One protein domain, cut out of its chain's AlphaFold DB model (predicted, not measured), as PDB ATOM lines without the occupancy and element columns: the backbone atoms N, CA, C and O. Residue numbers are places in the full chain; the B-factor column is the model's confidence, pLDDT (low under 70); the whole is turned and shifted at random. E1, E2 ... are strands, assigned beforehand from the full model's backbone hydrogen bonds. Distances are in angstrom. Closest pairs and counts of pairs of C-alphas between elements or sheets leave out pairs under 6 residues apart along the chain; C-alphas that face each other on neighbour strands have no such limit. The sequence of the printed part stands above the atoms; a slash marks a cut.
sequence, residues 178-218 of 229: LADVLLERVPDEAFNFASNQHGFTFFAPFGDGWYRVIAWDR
ATOM      1  N   LEU A 178     214.685 191.553 267.050       80.69
ATOM      2  CA  LEU A 178     213.588 191.419 268.004       80.69
ATOM      3  C   LEU A 178     212.786 192.722 267.993       80.69
ATOM      4  O   LEU A 178     213.353 193.779 268.252       80.69
ATOM      5  N   ALA A 179     211.484 192.654 267.722       80.31
ATOM      6  CA  ALA A 179     210.609 193.828 267.708       80.31
ATOM      7  C   ALA A 179     209.256 193.530 268.365       80.31
ATOM      8  O   ALA A 179     208.710 192.440 268.200       80.31
ATOM      9  N   ASP A 180     208.736 194.486 269.140       81.38
ATOM     10  CA  ASP A 180     207.365 194.466 269.659       81.38
ATOM     11  C   ASP A 180     206.567 195.382 268.757       81.38
ATOM     12  O   ASP A 180     206.894 196.559 268.622       81.38
ATOM     13  N   VAL A 181     205.563 194.827 268.090       81.75
ATOM     14  CA  VAL A 181     204.793 195.543 267.079       81.75
ATOM     15  C   VAL A 181     203.304 195.409 267.345       81.75
ATOM     16  O   VAL A 181     202.815 194.362 267.769       81.75
ATOM     17  N   LEU A 182     202.583 196.486 267.059       82.88
ATOM     18  CA  LEU A 182     201.140 196.455 266.882       82.88
ATOM     19  C   LEU A 182     200.853 196.058 265.433       82.88
ATOM     20  O   LEU A 182     201.354 196.691 264.503       82.88
ATOM     21  N   LEU A 183     200.068 195.001 265.239       74.19
ATOM     22  CA  LEU A 183     199.670 194.547 263.909       74.19
ATOM     23  C   LEU A 183     198.283 195.094 263.566       74.19
ATOM     24  O   LEU A 183     197.333 194.890 264.313       74.19
ATOM     25  N   GLU A 184     198.154 195.737 262.405       74.00
ATOM     26  CA  GLU A 184     196.855 196.196 261.884       74.00
ATOM     27  C   GLU A 184     195.942 195.018 261.501       74.00
ATOM     28  O   GLU A 184     194.723 195.088 261.644       74.00
ATOM     29  N   ARG A 185     196.532 193.902 261.051       72.50
ATOM     30  CA  ARG A 185     195.829 192.635 260.813       72.50
ATOM     31  C   ARG A 185     196.528 191.503 261.541       72.50
ATOM     32  O   ARG A 185     197.694 191.216 261.271       72.50
ATOM     33  N   VAL A 186     195.781 190.851 262.421       66.56
ATOM     34  CA  VAL A 186     196.214 189.658 263.142       66.56
ATOM     35  C   VAL A 186     196.140 188.445 262.202       66.56
ATOM     36  O   VAL A 186     195.091 188.231 261.598       66.56
ATOM     37  N   PRO A 187     197.226 187.673 262.036       65.94
ATOM     38  CA  PRO A 187     197.206 186.407 261.302       65.94
ATOM     39  C   PRO A 187     196.284 185.375 261.974       65.94
ATOM     40  O   PRO A 187     196.191 185.350 263.197       65.94
ATOM     41  N   ASP A 188     195.653 184.494 261.190       61.56
ATOM     42  CA  ASP A 188     194.714 183.481 261.713       61.56
ATOM     43  C   ASP A 188     195.383 182.469 262.665       61.56
ATOM     44  O   ASP A 188     194.748 181.937 263.576       61.56
ATOM     45  N   GLU A 189     196.682 182.215 262.488       61.53
ATOM     46  CA  GLU A 189     197.473 181.387 263.398       61.53
ATOM     47  C   GLU A 189     198.170 182.258 264.456       61.53
ATOM     48  O   GLU A 189     198.866 183.221 264.138       61.53
ATOM     49  N   ALA A 190     198.035 181.898 265.736       55.59
ATOM     50  CA  ALA A 190     198.682 182.613 266.840       55.59
ATOM     51  C   ALA A 190     200.206 182.397 266.887       55.59
ATOM     52  O   ALA A 190     200.925 183.166 267.510       55.59
ATOM     53  N   PHE A 191     200.728 181.352 266.249       60.97
ATOM     54  CA  PHE A 191     202.154 181.051 266.242       60.97
ATOM     55  C   PHE A 191     202.550 180.679 264.824       60.97
ATOM     56  O   PHE A 191     202.231 179.588 264.366       60.97
ATOM     57  N   ASN A 192     203.256 181.570 264.138       67.69
ATOM     58  CA  ASN A 192     203.737 181.278 262.795       67.69
ATOM     59  C   ASN A 192     205.248 181.355 262.794       67.69
ATOM     60  O   ASN A 192     205.851 182.363 263.172       67.69
ATOM     61  N   PHE A 193     205.843 180.279 262.318       72.12
ATOM     62  CA  PHE A 193     207.237 180.238 261.955       72.12
ATOM     63  C   PHE A 193     207.318 180.108 260.440       72.12
ATOM     64  O   PHE A 193     206.743 179.190 259.855       72.12
ATOM     65  N   ALA A 194     208.055 181.009 259.805       73.00
ATOM     66  CA  ALA A 194     208.371 180.915 258.393       73.00
ATOM     67  C   ALA A 194     209.887 180.932 258.221       73.00
ATOM     68  O   ALA A 194     210.581 181.773 258.785       73.00
ATOM     69  N   SER A 195     210.411 180.018 257.413       76.75
ATOM     70  CA  SER A 195     211.836 179.970 257.088       76.75
ATOM     71  C   SER A 195     212.057 179.725 255.611       76.75
ATOM     72  O   SER A 195     211.285 179.016 254.967       76.75
ATOM     73  N   ASN A 196     213.157 180.252 255.093       79.31
ATOM     74  CA  ASN A 196     213.653 179.963 253.759       79.31
ATOM     75  C   ASN A 196     215.192 179.890 253.781       79.31
ATOM     76  O   ASN A 196     215.826 179.938 254.834       79.31
ATOM     77  N   GLN A 197     215.816 179.776 252.609       78.88
ATOM     78  CA  GLN A 197     217.279 179.710 252.485       78.88
ATOM     79  C   GLN A 197     218.020 180.975 252.972       78.88
ATOM     80  O   GLN A 197     219.229 180.923 253.214       78.88
ATOM     81  N   HIS A 198     217.309 182.096 253.115       80.19
ATOM     82  CA  HIS A 198     217.840 183.391 253.532       80.19
ATOM     83  C   HIS A 198     217.659 183.661 255.026       80.19
ATOM     84  O   HIS A 198     218.344 184.531 255.548       80.19
ATOM     85  N   GLY A 199     216.805 182.924 255.739       80.12
ATOM     86  CA  GLY A 199     216.553 183.216 257.143       80.12
ATOM     87  C   GLY A 199     215.301 182.570 257.714       80.12
ATOM     88  O   GLY A 199     214.674 181.711 257.090       80.12
ATOM     89  N   PHE A 200     214.926 183.014 258.911       81.19
ATOM     90  CA  PHE A 200     213.644 182.678 259.521       81.19
ATOM     91  C   PHE A 200     212.990 183.912 260.136       81.19
ATOM     92  O   PHE A 200     213.665 184.862 260.526       81.19
ATOM     93  N   THR A 201     211.669 183.878 260.239       80.69
ATOM     94  CA  THR A 201     210.883 184.810 261.032       80.69
ATOM     95  C   THR A 201     209.881 184.041 261.873       80.69
ATOM     96  O   THR A 201     209.390 182.978 261.486       80.69
ATOM     97  N   PHE A 202     209.597 184.584 263.041       78.62
ATOM     98  CA  PHE A 202     208.677 184.032 264.003       78.62
ATOM     99  C   PHE A 202     207.852 185.162 264.618       78.62
ATOM    100  O   PHE A 202     208.405 186.216 264.937       78.62
ATOM    101  N   PHE A 203     206.549 184.941 264.805       78.94
ATOM    102  CA  PHE A 203     205.683 185.878 265.515       78.94
ATOM    103  C   PHE A 203     204.792 185.210 266.563       78.94
ATOM    104  O   PHE A 203     204.199 184.159 266.308       78.94
ATOM    105  N   ALA A 204     204.703 185.853 267.734       75.00
ATOM    106  CA  ALA A 204     203.898 185.427 268.883       75.00
ATOM    107  C   ALA A 204     203.074 186.595 269.451       75.00
ATOM    108  O   ALA A 204     203.650 187.662 269.680       75.00
ATOM    109  N   PRO A 205     201.777 186.409 269.750       75.31
ATOM    110  CA  PRO A 205     200.982 187.377 270.490       75.31
ATOM    111  C   PRO A 205     201.373 187.374 271.967       75.31
ATOM    112  O   PRO A 205     201.610 186.317 272.551       75.31
ATOM    113  N   PHE A 206     201.335 188.545 272.601       70.69
ATOM    114  CA  PHE A 206     201.357 188.643 274.066       70.69
ATOM    115  C   PHE A 206     199.964 188.553 274.702       70.69
ATOM    116  O   PHE A 206     199.863 188.415 275.916       70.69
ATOM    117  N   GLY A 207     198.895 188.611 273.899       66.81
ATOM    118  CA  GLY A 207     197.505 188.567 274.374       66.81
ATOM    119  C   GLY A 207     196.886 189.936 274.696       66.81
ATOM    120  O   GLY A 207     195.701 190.001 275.000       66.81
ATOM    121  N   ASP A 208     197.646 191.027 274.571       68.81
ATOM    122  CA  ASP A 208     197.228 192.420 274.815       68.81
ATOM    123  C   ASP A 208     197.188 193.278 273.528       68.81
ATOM    124  O   ASP A 208     197.102 194.504 273.583       68.81
ATOM    125  N   GLY A 209     197.259 192.631 272.360       72.62
ATOM    126  CA  GLY A 209     197.323 193.273 271.042       72.62
ATOM    127  C   GLY A 209     198.743 193.495 270.513       72.62
ATOM    128  O   GLY A 209     198.905 193.715 269.312       72.62
ATOM    129  N   TRP A 210     199.770 193.370 271.360       78.50
ATOM    130  CA  TRP A 210     201.164 193.398 270.925       78.50
ATOM    131  C   TRP A 210     201.643 192.024 270.450       78.50
ATOM    132  O   TRP A 210     201.234 190.977 270.963       78.50
ATOM    133  N   TYR A 211     202.566 192.046 269.491       79.56
ATOM    134  CA  TYR A 211     203.212 190.864 268.933       79.56
ATOM    135  C   TYR A 211     204.725 190.981 269.036       79.56
ATOM    136  O   TYR A 211     205.302 191.999 268.652       79.56
ATOM    137  N   ARG A 212     205.375 189.903 269.475       81.50
ATOM    138  CA  ARG A 212     206.816 189.723 269.311       81.50
ATOM    139  C   ARG A 212     207.084 189.247 267.895       81.50
ATOM    140  O   ARG A 212     206.549 188.217 267.500       81.50
ATOM    141  N   VAL A 213     207.967 189.937 267.185       82.25
ATOM    142  CA  VAL A 213     208.568 189.481 265.930       82.25
ATOM    143  C   VAL A 213     210.035 189.172 266.182       82.25
ATOM    144  O   VAL A 213     210.774 190.009 266.700       82.25
ATOM    145  N   ILE A 214     210.450 187.965 265.812       82.88
ATOM    146  CA  ILE A 214     211.841 187.523 265.833       82.88
ATOM    147  C   ILE A 214     212.232 187.198 264.408       82.88
ATOM    148  O   ILE A 214     211.657 186.292 263.815       82.88
ATOM    149  N   ALA A 215     213.217 187.900 263.868       82.19
ATOM    150  CA  ALA A 215     213.708 187.653 262.524       82.19
ATOM    151  C   ALA A 215     215.213 187.421 262.537       82.19
ATOM    152  O   ALA A 215     215.973 188.101 263.222       82.19
ATOM    153  N   TRP A 216     215.653 186.458 261.749       82.50
ATOM    154  CA  TRP A 216     217.057 186.198 261.507       82.50
ATOM    155  C   TRP A 216     217.300 186.209 260.008       82.50
ATOM    156  O   TRP A 216     216.709 185.408 259.283       82.50
ATOM    157  N   ASP A 217     218.186 187.095 259.564       79.25
ATOM    158  CA  ASP A 217     218.644 187.166 258.182       79.25
ATOM    159  C   ASP A 217     220.083 186.642 258.102       79.25
ATOM    160  O   ASP A 217     221.007 187.136 258.752       79.25
ATOM    161  N   ARG A 218     220.283 185.620 257.273       73.25
ATOM    162  CA  ARG A 218     221.584 184.997 257.037       73.25
ATOM    163  C   ARG A 218     222.593 185.969 256.416       73.25
ATOM    164  O   ARG A 218     223.794 185.770 256.619       73.25
TER     165      ARG A 218
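AT A GLANCE: This is residues 178 to 218 of the 229 residues of the protein "FAD_binding_3 domain-containing protein" of Streptomyces fodineus (UniProt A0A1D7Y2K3). A single twisted antiparallel sheet of four strands makes this small domain, with no named helix over either face and with the link from E1 to E2, residues 183 to 191, crossing it near one end of the strands. Three strands, E2, E3 and E4, fold back and forth one beside the next, and the first strand, E1, is added at the edge next to E4, with the link from E1 to E2 crossing from one edge of the sheet to the other. The printed part has 41 residues with four named strands, E1 to E4 along the chain, in the sheet order E1, E4, E3, E2, and the class is all strand. The whole is only just compact, close to loose, with a radius of gyration of the C-alphas of 10.6 A, and its elongated outline spans 32 by 19 by 15 A.

IN THESE COORDINATES: E1 takes residues 178 to 182, 13.5 A from first to last C-alpha, and begins with C-alpha 178 at (213.588, 191.419, 268.004). E2 follows at residues 192 to 196, also 13.5 A long. E3 holds residues 199 to 205 and is 20.9 A long, with C-alpha 199 at (216.553, 183.216, 257.143). E4, the longest strand by residues, runs from 210 to 217 over 22.5 A and ends with C-alpha 217 at (218.644, 187.166, 258.182).

HOW THE PARTS SIT: E1 is an edge strand and the antiparallel neighbour of E4, with 142 degrees between their directions. The C-alphas of Leu 178 and Ile 214 face each other at 4.8 A, and N 179 and O 213 are within hydrogen-bond range at 2.9 A. E4 and E3, the inner strands, form a hairpin at 171 degrees; N 202 and O 214 are 2.8 A apart, and so are N 212 and O 204. E3 and E2 form another hairpin at 173 degrees, with N 201 and O 194 at 2.8 A and N 194 and O 201 at 2.9 A. E2 is the other edge strand, and E1 and E2 are apart. E2, E3 and E4 make a meander, each strand the antiparallel neighbour of the one before; with E1 the four make a Greek key, the first strand being the antiparallel neighbour of the fourth.

THE WHOLE: The two C-alphas farthest apart are those of Gln 197 and Asp 208, at 32.6 A, while those of the first and last printed residues, Leu 178 and Arg 218, are 15.0 A apart. The sheet's C-alphas lie up to 5.4 A off their best plane. The printed part has no cut. The links from E2 to E3 and from E3 to E4 are tight, the link of nine residues from E1 to E2 is short, and no link is long. The mean pLDDT of the printed part is 75.1, and residues 186 to 192 and 207 to 208 are under 70.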